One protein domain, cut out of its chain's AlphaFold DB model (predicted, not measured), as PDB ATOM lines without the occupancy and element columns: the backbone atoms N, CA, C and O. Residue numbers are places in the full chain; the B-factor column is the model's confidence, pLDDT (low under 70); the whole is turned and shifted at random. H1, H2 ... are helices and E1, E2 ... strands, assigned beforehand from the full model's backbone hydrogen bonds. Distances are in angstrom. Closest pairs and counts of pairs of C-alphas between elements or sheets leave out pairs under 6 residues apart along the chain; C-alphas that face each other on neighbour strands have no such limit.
ATOM      1  N   ARG A  31     -44.328 -19.436 -35.477       54.00
ATOM      2  CA  ARG A  31     -42.863 -19.569 -35.616       54.00
ATOM      3  C   ARG A  31     -42.389 -20.983 -35.284       54.00
ATOM      4  O   ARG A  31     -41.472 -21.163 -34.495       54.00
ATOM      5  N   VAL A  32     -43.051 -21.975 -35.859       63.84
ATOM      6  CA  VAL A  32     -42.629 -23.375 -35.786       63.84
ATOM      7  C   VAL A  32     -42.162 -23.708 -37.197       63.84
ATOM      8  O   VAL A  32     -42.975 -23.604 -38.124       63.84
ATOM      9  N   SER A  33     -40.860 -23.984 -37.383       72.88
ATOM     10  CA  SER A  33     -40.311 -24.318 -38.708       72.88
ATOM     11  C   SER A  33     -41.140 -25.461 -39.310       72.88
ATOM     12  O   SER A  33     -41.649 -26.301 -38.560       72.88
ATOM     13  N   PRO A  34     -41.323 -25.527 -40.641       79.38
ATOM     14  CA  PRO A  34     -41.974 -26.674 -41.270       79.38
ATOM     15  C   PRO A  34     -41.398 -28.018 -40.790       79.38
ATOM     16  O   PRO A  34     -42.161 -28.960 -40.579       79.38
ATOM     17  N   ALA A  35     -40.088 -28.087 -40.517       85.12
ATOM     18  CA  ALA A  35     -39.446 -29.262 -39.928       85.12
ATOM     19  C   ALA A  35     -39.967 -29.587 -38.515       85.12
ATOM     20  O   ALA A  35     -40.313 -30.734 -38.232       85.12
ATOM     21  N   ASP A  36     -40.104 -28.577 -37.654       84.69
ATOM     22  CA  ASP A  36     -40.605 -28.735 -36.283       84.69
ATOM     23  C   ASP A  36     -42.065 -29.242 -36.265       84.69
ATOM     24  O   ASP A  36     -42.465 -29.991 -35.373       84.69
ATOM     25  N   GLN A  37     -42.876 -28.877 -37.268       87.69
ATOM     26  CA  GLN A  37     -44.253 -29.374 -37.405       87.69
ATOM     27  C   GLN A  37     -44.284 -30.868 -37.752       87.69
ATOM     28  O   GLN A  37     -45.076 -31.619 -37.181       87.69
ATOM     29  N   PHE A  38     -43.413 -31.319 -38.660       89.06
ATOM     30  CA  PHE A  38     -43.293 -32.738 -39.004       89.06
ATOM     31  C   PHE A  38     -42.750 -33.573 -37.839       89.06
ATOM     32  O   PHE A  38     -43.241 -34.678 -37.605       89.06
ATOM     33  N   GLU A  39     -41.804 -33.036 -37.066       89.75
ATOM     34  CA  GLU A  39     -41.314 -33.673 -35.839       89.75
ATOM     35  C   GLU A  39     -42.425 -33.796 -34.793       89.75
ATOM     36  O   GLU A  39     -42.631 -34.877 -34.241       89.75
ATOM     37  N   ALA A  40     -43.209 -32.735 -34.572       89.50
ATOM     38  CA  ALA A  40     -44.349 -32.769 -33.658       89.50
ATOM     39  C   ALA A  40     -45.408 -33.800 -34.087       89.50
ATOM     40  O   ALA A  40     -45.938 -34.530 -33.245       89.50
ATOM     41  N   LEU A  41     -45.688 -33.910 -35.391       87.31
ATOM     42  CA  LEU A  41     -46.601 -34.921 -35.934       87.31
ATOM     43  C   LEU A  41     -46.076 -36.338 -35.700       87.31
ATOM     44  O   LEU A  41     -46.823 -37.186 -35.211       87.31
ATOM     45  N   ALA A  42     -44.802 -36.594 -35.991       88.94
ATOM     46  CA  ALA A  42     -44.184 -37.890 -35.738       88.94
ATOM     47  C   ALA A  42     -44.233 -38.264 -34.248       88.94
ATOM     48  O   ALA A  42     -44.669 -39.364 -33.911       88.94
ATOM     49  N   LEU A  43     -43.884 -37.326 -33.363       89.12
ATOM     50  CA  LEU A  43     -43.932 -37.519 -31.912       89.12
ATOM     51  C   LEU A  43     -45.355 -37.807 -31.419       89.12
ATOM     52  O   LEU A  43     -45.541 -38.706 -30.602       89.12
ATOM     53  N   SER A  44     -46.361 -37.104 -31.953       89.25
ATOM     54  CA  SER A  44     -47.771 -37.314 -31.593       89.25
ATOM     55  C   SER A  44     -48.288 -38.705 -31.973       89.25
ATOM     56  O   SER A  44     -49.076 -39.287 -31.234       89.25
ATOM     57  N   ILE A  45     -47.802 -39.263 -33.087       87.25
ATOM     58  CA  ILE A  45     -48.173 -40.600 -33.568       87.25
ATOM     59  C   ILE A  45     -47.536 -41.688 -32.696       87.25
ATOM     60  O   ILE A  45     -48.138 -42.732 -32.463       87.25
ATOM     61  N   THR A  46     -46.336 -41.437 -32.170       86.81
ATOM     62  CA  THR A  46     -45.606 -42.386 -31.315       86.81
ATOM     63  C   THR A  46     -45.915 -42.264 -29.819       86.81
ATOM     64  O   THR A  46     -45.403 -43.053 -29.034       86.81
ATOM     65  N   ALA A  47     -46.724 -41.285 -29.400       85.12
ATOM     66  CA  ALA A  47     -46.975 -40.986 -27.986       85.12
ATOM     67  C   ALA A  47     -47.907 -41.989 -27.266       85.12
ATOM     68  O   ALA A  47     -48.098 -41.872 -26.056       85.12
ATOM     69  N   GLY A  48     -48.487 -42.961 -27.980       79.62
ATOM     70  CA  GLY A  48     -49.381 -43.989 -27.433       79.62
ATOM     71  C   GLY A  48     -49.130 -45.378 -28.031       79.62
ATOM     72  O   GLY A  48     -48.053 -45.643 -28.567       79.62
ATOM     73  N   ASP A  49     -50.132 -46.259 -27.955       80.00
ATOM     74  CA  ASP A  49     -50.077 -47.590 -28.575       80.00
ATOM     75  C   ASP A  49     -50.012 -47.451 -30.101       80.00
ATOM     76  O   ASP A  49     -51.010 -47.188 -30.770       80.00
ATOM     77  N   CYS A  50     -48.807 -47.588 -30.649       78.50
ATOM     78  CA  CYS A  50     -48.533 -47.402 -32.067       78.50
ATOM     79  C   CYS A  50     -48.481 -48.749 -32.790       78.50
ATOM     80  O   CYS A  50     -47.762 -49.672 -32.398       78.50
ATOM     81  N   THR A  51     -49.232 -48.853 -33.886       88.94
ATOM     82  CA  THR A  51     -49.123 -49.991 -34.802       88.94
ATOM     83  C   THR A  51     -47.834 -49.891 -35.624       88.94
ATOM     84  O   THR A  51     -47.233 -48.821 -35.747       88.94
ATOM     85  N   ASP A  52     -47.400 -50.989 -36.248       87.06
ATOM     86  CA  ASP A  52     -46.250 -50.949 -37.165       87.06
ATOM     87  C   ASP A  52     -46.475 -49.969 -38.335       87.06
ATOM     88  O   ASP A  52     -45.528 -49.354 -38.830       87.06
ATOM     89  N   TYR A  53     -47.737 -49.761 -38.730       87.75
ATOM     90  CA  TYR A  53     -48.125 -48.747 -39.709       87.75
ATOM     91  C   TYR A  53     -47.897 -47.321 -39.187       87.75
ATOM     92  O   TYR A  53     -47.326 -46.485 -39.891       87.75
ATOM     93  N   ASP A  54     -48.285 -47.048 -37.940       86.94
ATOM     94  CA  ASP A  54     -48.071 -45.748 -37.297       86.94
ATOM     95  C   ASP A  54     -46.579 -45.439 -37.138       86.94
ATOM     96  O   ASP A  54     -46.150 -44.310 -37.388       86.94
ATOM     97  N   ARG A  55     -45.766 -46.458 -36.827       87.81
ATOM     98  CA  ARG A  55     -44.303 -46.332 -36.768       87.81
ATOM     99  C   ARG A  55     -43.715 -45.947 -38.124       87.81
ATOM    100  O   ARG A  55     -42.990 -44.958 -38.212       87.81
ATOM    101  N   ALA A  56     -44.083 -46.659 -39.191       89.69
ATOM    102  CA  ALA A  56     -43.617 -46.350 -40.544       89.69
ATOM    103  C   ALA A  56     -44.030 -44.934 -40.991       89.69
ATOM    104  O   ALA A  56     -43.262 -44.219 -41.644       89.69
ATOM    105  N   ARG A  57     -45.231 -44.493 -40.603       88.88
ATOM    106  CA  ARG A  57     -45.727 -43.144 -40.886       88.88
ATOM    107  C   ARG A  57     -44.949 -42.068 -40.123       88.88
ATOM    108  O   ARG A  57     -44.569 -41.065 -40.725       88.88
ATOM    109  N   ALA A  58     -44.680 -42.274 -38.835       91.06
ATOM    110  CA  ALA A  58     -43.879 -41.357 -38.026       91.06
ATOM    111  C   ALA A  58     -42.434 -41.245 -38.547       91.06
ATOM    112  O   ALA A  58     -41.907 -40.140 -38.671       91.06
ATOM    113  N   GLU A  59     -41.821 -42.363 -38.946       91.56
ATOM    114  CA  GLU A  59     -40.497 -42.374 -39.582       91.56
ATOM    115  C   GLU A  59     -40.473 -41.582 -40.894       91.56
ATOM    116  O   GLU A  59     -39.511 -40.861 -41.168       91.56
ATOM    117  N   SER A  60     -41.534 -41.674 -41.703       92.69
ATOM    118  CA  SER A  60     -41.654 -40.882 -42.929       92.69
ATOM    119  C   SER A  60     -41.680 -39.379 -42.638       92.69
ATOM    120  O   SER A  60     -41.041 -38.613 -43.359       92.69
ATOM    121  N   TYR A  61     -42.384 -38.948 -41.589       91.06
ATOM    122  CA  TYR A  61     -42.410 -37.539 -41.188       91.06
ATOM    123  C   TYR A  61     -41.070 -37.071 -40.614       91.06
ATOM    124  O   TYR A  61     -40.622 -35.983 -40.962       91.06
ATOM    125  N   MET A  62     -40.373 -37.904 -39.836       90.44
ATOM    126  CA  MET A  62     -39.018 -37.587 -39.364       90.44
ATOM    127  C   MET A  62     -38.022 -37.432 -40.520       90.44
ATOM    128  O   MET A  62     -37.214 -36.505 -40.525       90.44
ATOM    129  N   LYS A  63     -38.102 -38.289 -41.547       91.69
ATOM    130  CA  LYS A  63     -37.277 -38.153 -42.762       91.69
ATOM    131  C   LYS A  63     -37.581 -36.860 -43.519       91.69
ATOM    132  O   LYS A  63     -36.650 -36.209 -43.984       91.69
ATOM    133  N   ALA A  64     -38.855 -36.478 -43.619       90.56
ATOM    134  CA  ALA A  64     -39.259 -35.222 -44.247       90.56
ATOM    135  C   ALA A  64     -38.739 -34.001 -43.469       90.56
ATOM    136  O   ALA A  64     -38.153 -33.105 -44.072       90.56
ATOM    137  N   ALA A  65     -38.874 -33.995 -42.139       88.88
ATOM    138  CA  ALA A  65     -38.326 -32.940 -41.287       88.88
ATOM    139  C   ALA A  65     -36.810 -32.794 -41.468       88.88
ATOM    140  O   ALA A  65     -36.299 -31.692 -41.648       88.88
ATOM    141  N   HIS A  66     -36.094 -33.920 -41.486       87.81
ATOM    142  CA  HIS A  66     -34.650 -33.937 -41.676       87.81
ATOM    143  C   HIS A  66     -34.231 -33.414 -43.058       87.81
ATOM    144  O   HIS A  66     -33.282 -32.639 -43.148       87.81
ATOM    145  N   ALA A  67     -34.940 -33.790 -44.127       88.56
ATOM    146  CA  ALA A  67     -34.681 -33.271 -45.470       88.56
ATOM    147  C   ALA A  67     -34.858 -31.744 -45.537       88.56
ATOM    148  O   ALA A  67     -33.994 -31.056 -46.072       88.56
ATOM    149  N   ILE A  68     -35.915 -31.214 -44.911       84.75
ATOM    150  CA  ILE A  68     -36.159 -29.766 -44.822       84.75
ATOM    151  C   ILE A  68     -35.026 -29.069 -44.058       84.75
ATOM    152  O   ILE A  68     -34.511 -28.061 -44.527       84.75
ATOM    153  N   ARG A  69     -34.570 -29.618 -42.922       83.50
ATOM    154  CA  ARG A  69     -33.440 -29.041 -42.166       83.50
ATOM    155  C   ARG A  69     -32.142 -29.027 -42.974       83.50
ATOM    156  O   ARG A  69     -31.377 -28.073 -42.860       83.50
ATOM    157  N   GLN A  70     -31.875 -30.068 -43.763       81.00
ATOM    158  CA  GLN A  70     -30.700 -30.101 -44.637       81.00
ATOM    159  C   GLN A  70     -30.776 -29.028 -45.721       81.00
ATOM    160  O   GLN A  70     -29.788 -28.340 -45.951       81.00
ATOM    161  N   GLU A  71     -31.943 -28.850 -46.335       74.44
ATOM    162  CA  GLU A  71     -32.163 -27.816 -47.346       74.44
ATOM    163  C   GLU A  71     -32.047 -26.404 -46.745       74.44
ATOM    164  O   GLU A  71     -31.300 -25.579 -47.261       74.44
ATOM    165  N   GLU A  72     -32.684 -26.143 -45.598       76.69
ATOM    166  CA  GLU A  72     -32.560 -24.871 -44.866       76.69
ATOM    167  C   GLU A  72     -31.106 -24.577 -44.449       76.69
ATOM    168  O   GLU A  72     -30.663 -23.429 -44.513       76.69
ATOM    169  N   SER A  73     -30.343 -25.604 -44.055       69.25
ATOM    170  CA  SER A  73     -28.927 -25.457 -43.690       69.25
ATOM    171  C   SER A  73     -28.045 -25.186 -44.908       69.25
ATOM    172  O   SER A  73     -27.179 -24.318 -44.838       69.25
ATOM    173  N   ALA A  74     -28.285 -25.870 -46.030       64.69
ATOM    174  CA  ALA A  74     -27.567 -25.627 -47.281       64.69
ATOM    175  C   ALA A  74     -27.820 -24.204 -47.801       64.69
ATOM    176  O   ALA A  74     -26.881 -23.503 -48.163       64.69
ATOM    177  N   VAL A  75     -29.067 -23.727 -47.729       71.75
ATOM    178  CA  VAL A  75     -29.407 -22.332 -48.047       71.75
ATOM    179  C   VAL A  75     -28.678 -21.360 -47.113       71.75
ATOM    180  O   VAL A  75     -28.239 -20.302 -47.557       71.75
ATOM    181  N   SER A  76     -28.507 -21.699 -45.830       78.00
ATOM    182  CA  SER A  76     -27.724 -20.878 -44.896       78.00
ATOM    183  C   SER A  76     -26.251 -20.798 -45.299       78.00
ATOM    184  O   SER A  76     -25.684 -19.708 -45.286       78.00
ATOM    185  N   GLU A  77     -25.645 -21.917 -45.698       83.75
ATOM    186  CA  GLU A  77     -24.246 -21.974 -46.136       83.75
ATOM    187  C   GLU A  77     -24.025 -21.197 -47.445       83.75
ATOM    188  O   GLU A  77     -23.092 -20.399 -47.548       83.75
ATOM    189  N   GLU A  78     -24.924 -21.343 -48.423       83.94
ATOM    190  CA  GLU A  78     -24.886 -20.579 -49.677       83.94
ATOM    191  C   GLU A  78     -25.029 -19.069 -49.432       83.94
ATOM    192  O   GLU A  78     -24.305 -18.258 -50.015       83.94
ATOM    193  N   VAL A  79     -25.937 -18.674 -48.534       85.69
ATOM    194  CA  VAL A  79     -26.146 -17.270 -48.151       85.69
ATOM    195  C   VAL A  79     -24.935 -16.707 -47.407       85.69
ATOM    196  O   VAL A  79     -24.582 -15.545 -47.620       85.69
ATOM    197  N   GLU A  80     -24.285 -17.498 -46.553       87.19
ATOM    198  CA  GLU A  80     -23.050 -17.109 -45.868       87.19
ATOM    199  C   GLU A  80     -21.894 -16.934 -46.856       87.19
ATOM    200  O   GLU A  80     -21.240 -15.889 -46.843       87.19
ATOM    201  N   SER A  81     -21.705 -17.883 -47.776       89.00
ATOM    202  CA  SER A  81     -20.694 -17.795 -48.836       89.00
ATOM    203  C   SER A  81     -20.899 -16.553 -49.712       89.00
ATOM    204  O   SER A  81     -19.975 -15.758 -49.912       89.00
ATOM    205  N   LEU A  82     -22.137 -16.297 -50.144       89.88
ATOM    206  CA  LEU A  82     -22.477 -15.097 -50.906       89.88
ATOM    207  C   LEU A  82     -22.249 -13.813 -50.089       89.88
ATOM    208  O   LEU A  82     -21.808 -12.795 -50.629       89.88
ATOM    209  N   ALA A  83     -22.518 -13.829 -48.781       90.44
ATOM    210  CA  ALA A  83     -22.244 -12.689 -47.909       90.44
ATOM    211  C   ALA A  83     -20.738 -12.388 -47.802       90.44
ATOM    212  O   ALA A  83     -20.355 -11.211 -47.758       90.44
ATOM    213  N   GLU A  84     -19.876 -13.408 -47.812       92.62
ATOM    214  CA  GLU A  84     -18.422 -13.232 -47.876       92.62
ATOM    215  C   GLU A  84     -17.973 -12.609 -49.205       92.62
ATOM    216  O   GLU A  84     -17.170 -11.666 -49.205       92.62
ATOM    217  N   GLU A  85     -18.539 -13.050 -50.333       93.25
ATOM    218  CA  GLU A  85     -18.274 -12.452 -51.649       93.25
ATOM    219  C   GLU A  85     -18.707 -10.981 -51.704       93.25
ATOM    220  O   GLU A  85     -17.939 -10.113 -52.132       93.25
ATOM    221  N   ILE A  86     -19.906 -10.668 -51.199       92.81
ATOM    222  CA  ILE A  86     -20.431  -9.298 -51.093       92.81
ATOM    223  C   ILE A  86     -19.495  -8.423 -50.250       92.81
ATOM    224  O   ILE A  86     -19.205  -7.278 -50.611       92.81
ATOM    225  N   MET A  87     -18.986  -8.952 -49.136       92.12
ATOM    226  CA  MET A  87     -17.987  -8.277 -48.305       92.12
ATOM    227  C   MET A  87     -16.677  -8.035 -49.069       92.12
ATOM    228  O   MET A  87     -16.074  -6.967 -48.928       92.12
ATOM    229  N   GLY A  88     -16.240  -8.989 -49.893       92.81
ATOM    230  CA  GLY A  88     -15.101  -8.834 -50.800       92.81
ATOM    231  C   GLY A  88     -15.305  -7.687 -51.792       92.81
ATOM    232  O   GLY A  88     -14.478  -6.772 -51.869       92.81
ATOM    233  N   TRP A  89     -16.448  -7.665 -52.479       93.19
ATOM    234  CA  TRP A  89     -16.829  -6.592 -53.400       93.19
ATOM    235  C   TRP A  89     -16.912  -5.226 -52.724       93.19
ATOM    236  O   TRP A  89     -16.445  -4.225 -53.275       93.19
ATOM    237  N   ALA A  90     -17.466  -5.172 -51.515       92.38
ATOM    238  CA  ALA A  90     -17.546  -3.941 -50.747       92.38
ATOM    239  C   ALA A  90     -16.160  -3.399 -50.391       92.38
ATOM    240  O   ALA A  90     -15.909  -2.207 -50.573       92.38
ATOM    241  N   LYS A  91     -15.232  -4.266 -49.963       92.88
ATOM    242  CA  LYS A  91     -13.837  -3.887 -49.694       92.88
ATOM    243  C   LYS A  91     -13.149  -3.359 -50.952       92.88
ATOM    244  O   LYS A  91     -12.526  -2.300 -50.892       92.88
ATOM    245  N   LEU A  92     -13.314  -4.039 -52.091       93.19
ATOM    246  CA  LEU A  92     -12.762  -3.606 -53.381       93.19
ATOM    247  C   LEU A  92     -13.280  -2.222 -53.792       93.19
ATOM    248  O   LEU A  92     -12.506  -1.369 -54.229       93.19
ATOM    249  N   ARG A  93     -14.578  -1.967 -53.597       90.12
ATOM    250  CA  ARG A  93     -15.222  -0.679 -53.904       90.12
ATOM    251  C   ARG A  93     -15.125   0.356 -52.777       90.12
ATOM    252  O   ARG A  93     -15.648   1.456 -52.932       90.12
ATOM    253  N   LYS A  94     -14.446   0.040 -51.666       91.62
ATOM    254  CA  LYS A  94     -14.329   0.881 -50.459       91.62
ATOM    255  C   LYS A  94     -15.686   1.317 -49.881       91.62
ATOM    256  O   LYS A  94     -15.815   2.413 -49.338       91.62
ATOM    257  N   ILE A  95     -16.697   0.461 -49.991       90.56
ATOM    258  CA  ILE A  95     -18.031   0.681 -49.431       90.56
ATOM    259  C   ILE A  95     -18.042   0.121 -48.006       90.56
ATOM    260  O   ILE A  95     -17.694  -1.036 -47.776       90.56
ATOM    261  N   SER A  96     -18.449   0.936 -47.031       88.94
ATOM    262  CA  SER A  96     -18.545   0.511 -45.634       88.94
ATOM    263  C   SER A  96     -19.842  -0.270 -45.395       88.94
ATOM    264  O   SER A  96     -20.905   0.341 -45.262       88.94
ATOM    265  N   ILE A  97     -19.753  -1.599 -45.320       90.50
ATOM    266  CA  ILE A  97     -20.859  -2.478 -44.915       90.50
ATOM    267  C   ILE A  97     -20.444  -3.396 -43.760       90.50
ATOM    268  O   ILE A  97     -19.282  -3.777 -43.639       90.50
ATOM    269  N   ASN A  98     -21.402  -3.732 -42.899       90.88
ATOM    270  CA  ASN A  98     -21.241  -4.689 -41.798       90.88
ATOM    271  C   ASN A  98     -21.612  -6.119 -42.265       90.88
ATOM    272  O   ASN A  98     -22.507  -6.247 -43.100       90.88
ATOM    273  N   PRO A  99     -21.025  -7.192 -41.702       87.94
ATOM    274  CA  PRO A  99     -21.499  -8.574 -41.866       87.94
ATOM    275  C   PRO A  99     -23.028  -8.768 -41.853       87.94
ATOM    276  O   PRO A  99     -23.576  -9.426 -42.731       87.94
ATOM    277  N   VAL A 100     -23.755  -8.129 -40.930       87.38
ATOM    278  CA  VAL A 100     -25.231  -8.222 -40.863       87.38
ATOM    279  C   VAL A 100     -25.895  -7.624 -42.108       87.38
ATOM    280  O   VAL A 100     -26.911  -8.114 -42.597       87.38
ATOM    281  N   GLN A 101     -25.313  -6.551 -42.641       89.31
ATOM    282  CA  GLN A 101     -25.772  -5.945 -43.884       89.31
ATOM    283  C   GLN A 101     -25.442  -6.829 -45.091       89.31
ATOM    284  O   GLN A 101     -26.265  -6.924 -45.995       89.31
ATOM    285  N   ALA A 102     -24.288  -7.499 -45.095       89.81
ATOM    286  CA  ALA A 102     -23.912  -8.441 -46.145       89.81
ATOM    287  C   ALA A 102     -24.859  -9.651 -46.198       89.81
ATOM    288  O   ALA A 102     -25.352  -9.974 -47.272       89.81
ATOM    289  N   LEU A 103     -25.226 -10.227 -45.047       88.19
ATOM    290  CA  LEU A 103     -26.239 -11.290 -44.970       88.19
ATOM    291  C   LEU A 103     -27.597 -10.825 -45.506       88.19
ATOM    292  O   LEU A 103     -28.236 -11.513 -46.296       88.19
ATOM    293  N   LYS A 104     -28.026  -9.612 -45.138       88.06
ATOM    294  CA  LYS A 104     -29.273  -9.036 -45.657       88.06
ATOM    295  C   LYS A 104     -29.240  -8.840 -47.179       88.06
ATOM    296  O   LYS A 104     -30.273  -8.978 -47.832       88.06
ATOM    297  N   LEU A 105     -28.080  -8.498 -47.737       90.69
ATOM    298  CA  LEU A 105     -27.877  -8.375 -49.181       90.69
ATOM    299  C   LEU A 105     -27.875  -9.746 -49.873       90.69
ATOM    300  O   LEU A 105     -28.507  -9.876 -50.918       90.69
ATOM    301  N   ALA A 106     -27.240 -10.758 -49.274       89.25
ATOM    302  CA  ALA A 106     -27.233 -12.136 -49.766       89.25
ATOM    303  C   ALA A 106     -28.645 -12.745 -49.797       89.25
ATOM    304  O   ALA A 106     -29.021 -13.404 -50.759       89.25
ATOM    305  N   GLN A 107     -29.489 -12.400 -48.821       86.88
ATOM    306  CA  GLN A 107     -30.920 -12.743 -48.796       86.88
ATOM    307  C   GLN A 107     -31.768 -11.965 -49.829       86.88
ATOM    308  O   GLN A 107     -32.997 -12.028 -49.813       86.88
ATOM    309  N   GLY A 108     -31.141 -11.185 -50.718       85.69
ATOM    310  CA  GLY A 108     -31.805 -10.426 -51.781       85.69
ATOM    311  C   GLY A 108     -32.417  -9.095 -51.339       85.69
ATOM    312  O   GLY A 108     -33.106  -8.444 -52.139       85.69
ATOM    313  N   GLY A 109     -32.172  -8.688 -50.091       87.25
ATOM    314  CA  GLY A 109     -32.621  -7.424 -49.522       87.25
ATOM    315  C   GLY A 109     -31.814  -6.216 -50.001       87.25
ATOM    316  O   GLY A 109     -30.816  -6.329 -50.710       87.25
ATOM    317  N   GLU A 110     -32.254  -5.028 -49.580       90.62
ATOM    318  CA  GLU A 110     -31.550  -3.768 -49.834       90.62
ATOM    319  C   GLU A 110     -30.898  -3.217 -48.562       90.62
ATOM    320  O   GLU A 110     -31.454  -3.287 -47.452       90.62
ATOM    321  N   VAL A 111     -29.727  -2.605 -48.743       90.00
ATOM    322  CA  VAL A 111     -28.973  -1.929 -47.686       90.00
ATOM    323  C   VAL A 111     -28.574  -0.534 -48.139       90.00
ATOM    324  O   VAL A 111     -28.082  -0.339 -49.245       90.00
ATOM    325  N   THR A 112     -28.732   0.441 -47.247       89.19
ATOM    326  CA  THR A 112     -28.147   1.771 -47.418       89.19
ATOM    327  C   THR A 112     -26.751   1.792 -46.804       89.19
ATOM    328  O   THR A 112     -26.599   1.509 -45.615       89.19
ATOM    329  N   ALA A 113     -25.749   2.171 -47.593       86.44
ATOM    330  CA  ALA A 113     -24.422   2.519 -47.104       86.44
ATOM    331  C   ALA A 113     -24.147   3.988 -47.448       86.44
ATOM    332  O   ALA A 113     -24.196   4.379 -48.616       86.44
ATOM    333  N   LEU A 114     -23.879   4.796 -46.416       82.31
ATOM    334  CA  LEU A 114     -23.781   6.259 -46.496       82.31
ATOM    335  C   LEU A 114     -25.074   6.892 -47.040       82.31
ATOM    336  O   LEU A 114     -26.061   6.984 -46.319       82.31
ATOM    337  N   ASP A 115     -25.075   7.322 -48.300       83.62
ATOM    338  CA  ASP A 115     -26.197   7.978 -48.975       83.62
ATOM    339  C   ASP A 115     -26.802   7.132 -50.106       83.62
ATOM    340  O   ASP A 115     -27.756   7.563 -50.762       83.62
ATOM    341  N   THR A 116     -26.249   5.945 -50.349       88.50
ATOM    342  CA  THR A 116     -26.550   5.127 -51.523       88.50
ATOM    343  C   THR A 116     -27.168   3.802 -51.097       88.50
ATOM    344  O   THR A 116     -26.742   3.176 -50.124       88.50
ATOM    345  N   LYS A 117     -28.212   3.389 -51.813       91.19
ATOM    346  CA  LYS A 117     -28.880   2.103 -51.631       91.19
ATOM    347  C   LYS A 117     -28.280   1.082 -52.581       91.19
ATOM    348  O   LYS A 117     -28.150   1.342 -53.778       91.19
ATOM    349  N   TYR A 118     -27.952  -0.069 -52.021       92.25
ATOM    350  CA  TYR A 118     -27.341  -1.184 -52.712       92.25
ATOM    351  C   TYR A 118     -28.213  -2.428 -52.599       92.25
ATOM    352  O   TYR A 118     -28.875  -2.661 -51.582       92.25
ATOM    353  N   ARG A 119     -28.139  -3.250 -53.641       93.12
ATOM    354  CA  ARG A 119     -28.611  -4.631 -53.689       93.12
ATOM    355  C   ARG A 119     -27.477  -5.500 -54.220       93.12
ATOM    356  O   ARG A 119     -26.704  -5.028 -55.047       93.12
ATOM    357  N   ALA A 120     -27.360  -6.740 -53.761       92.38
ATOM    358  CA  ALA A 120     -26.372  -7.662 -54.312       92.38
ATOM    359  C   ALA A 120     -26.921  -8.402 -55.537       92.38
ATOM    360  O   ALA A 120     -28.108  -8.736 -55.598       92.38
ATOM    361  N   ASN A 121     -26.048  -8.666 -56.505       91.25
ATOM    362  CA  ASN A 121     -26.303  -9.658 -57.535       91.25
ATOM    363  C   ASN A 121     -26.307 -11.052 -56.878       91.25
ATOM    364  O   ASN A 121     -25.289 -11.426 -56.293       91.25
ATOM    365  N   PRO A 122     -27.403 -11.824 -56.976       84.31
ATOM    366  CA  PRO A 122     -27.510 -13.124 -56.316       84.31
ATOM    367  C   PRO A 122     -26.529 -14.177 -56.853       84.31
ATOM    368  O   PRO A 122     -26.324 -15.182 -56.191       84.31
ATOM    369  N   LEU A 123     -25.940 -13.967 -58.037       84.75
ATOM    370  CA  LEU A 123     -25.017 -14.923 -58.661       84.75
ATOM    371  C   LEU A 123     -23.538 -14.586 -58.455       84.75
ATOM    372  O   LEU A 123     -22.700 -15.465 -58.605       84.75
ATOM    373  N   THR A 124     -23.200 -13.317 -58.210       86.81
ATOM    374  CA  THR A 124     -21.796 -12.853 -58.196       86.81
ATOM    375  C   THR A 124     -21.413 -12.050 -56.957       86.81
ATOM    376  O   THR A 124     -20.271 -11.607 -56.846       86.81
ATOM    377  N   GLY A 125     -22.381 -11.727 -56.094       87.44
ATOM    378  CA  GLY A 125     -22.183 -10.853 -54.938       87.44
ATOM    379  C   GLY A 125     -21.904  -9.384 -55.281       87.44
ATOM    380  O   GLY A 125     -21.676  -8.574 -54.383       87.44
ATOM    381  N   GLU A 126     -21.928  -8.998 -56.562       91.62
ATOM    382  CA  GLU A 126     -21.632  -7.621 -56.959       91.62
ATOM    383  C   GLU A 126     -22.682  -6.647 -56.401       91.62
ATOM    384  O   GLU A 126     -23.889  -6.842 -56.547       91.62
ATOM    385  N   LEU A 127     -22.216  -5.556 -55.792       91.69
ATOM    386  CA  LEU A 127     -23.077  -4.493 -55.280       91.69
ATOM    387  C   LEU A 127     -23.606  -3.608 -56.415       91.69
ATOM    388  O   LEU A 127     -22.866  -2.815 -56.999       91.69
ATOM    389  N   ILE A 128     -24.907  -3.691 -56.671       92.00
ATOM    390  CA  ILE A 128     -25.641  -2.882 -57.644       92.00
ATOM    391  C   ILE A 128     -26.290  -1.703 -56.921       92.00
ATOM    392  O   ILE A 128     -26.981  -1.875 -55.915       92.00
ATOM    393  N   VAL A 129     -26.097  -0.496 -57.447       91.69
ATOM    394  CA  VAL A 129     -26.772   0.705 -56.943       91.69
ATOM    395  C   VAL A 129     -28.233   0.680 -57.387       91.69
ATOM    396  O   VAL A 129     -28.517   0.762 -58.579       91.69
ATOM    397  N   THR A 130     -29.163   0.600 -56.435       90.38
ATOM    398  CA  THR A 130     -30.608   0.652 -56.718       90.38
ATOM    399  C   THR A 130     -31.196   2.041 -56.521       90.38
ATOM    400  O   THR A 130     -32.239   2.371 -57.081       90.38
ATOM    401  N   GLY A 131     -30.520   2.901 -55.760       88.88
ATOM    402  CA  GLY A 131     -30.967   4.270 -55.576       88.88
ATOM    403  C   GLY A 131     -30.189   5.004 -54.505       88.88
ATOM    404  O   GLY A 131     -29.061   4.663 -54.164       88.88
ATOM    405  N   THR A 132     -30.805   6.048 -53.970       88.50
ATOM    406  CA  THR A 132     -30.169   6.953 -53.008       88.50
ATOM    407  C   THR A 132     -31.103   7.214 -51.842       88.50
ATOM    408  O   THR A 132     -32.323   7.272 -52.024       88.50
ATOM    409  N   ASP A 133     -30.552   7.397 -50.647       87.12
ATOM    410  CA  ASP A 133     -31.338   7.716 -49.464       87.12
ATOM    411  C   ASP A 133     -31.812   9.175 -49.500       87.12
ATOM    412  O   ASP A 133     -31.088  10.133 -49.210       87.12
ATOM    413  N   MET A 134     -33.083   9.343 -49.863       86.31
ATOM    414  CA  MET A 134     -33.732  10.648 -49.921       86.31
ATOM    415  C   MET A 134     -33.874  11.329 -48.565       86.31
ATOM    416  O   MET A 134     -33.866  12.560 -48.522       86.31
TER     417      MET A 134
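This is residues 31 to 134 of the 159 residues of an uncharacterized protein of Enterobacter hormaechei ATCC 49162 (UniProt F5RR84). The long helix H2 makes a rod; H1 folds back along its first part as a helical hairpin, and H3 with a small antiparallel sheet, E1 E2 E3, forms a head near its other end. The sheet is a meander, each strand the antiparallel neighbour of the one before. The 104 printed residues, with three named helices then three named strands, are mostly helix and extended: radius of gyration of the C-alphas 20.9 A, spans 64 by 25 by 17 A.

H1, residues 34 to 46, begins at C-alpha 34 (-41.974, -26.674, -41.270). H2, residues 52 to 92, measures 60.2 A. H3 is 99 to 106, E1 110 to 113, E2 116 to 120, and E3 127 to 132, ending at C-alpha 132 (-30.169, 6.953, -53.008).

H1 touches residues 54 to 69 of H2, opposite ways at a shallow tilt of 19 degrees; closest C-alphas, Ala 35 and Ala 65, 4.1 A. H3 touches residues 79 to 87 of H2; closest C-alphas, Ala 83 and Ala 102, 4.9 A. H3 is on the sheet, height 8.5 A; H2 only grazes it. In hairpins E1-E2 and E2-E3, N 118 and O 111, and N 128 and O 119, are 2.8 A apart. Every O i to N i+4 pair in H1, H2 and H3 is within hydrogen-bond range.

The farthest C-alphas, Thr 51 and Met 134, are 64.4 A apart. The printed part has no cut and no long link; residues 31 to 32 and 73 to 74 have pLDDT under 70.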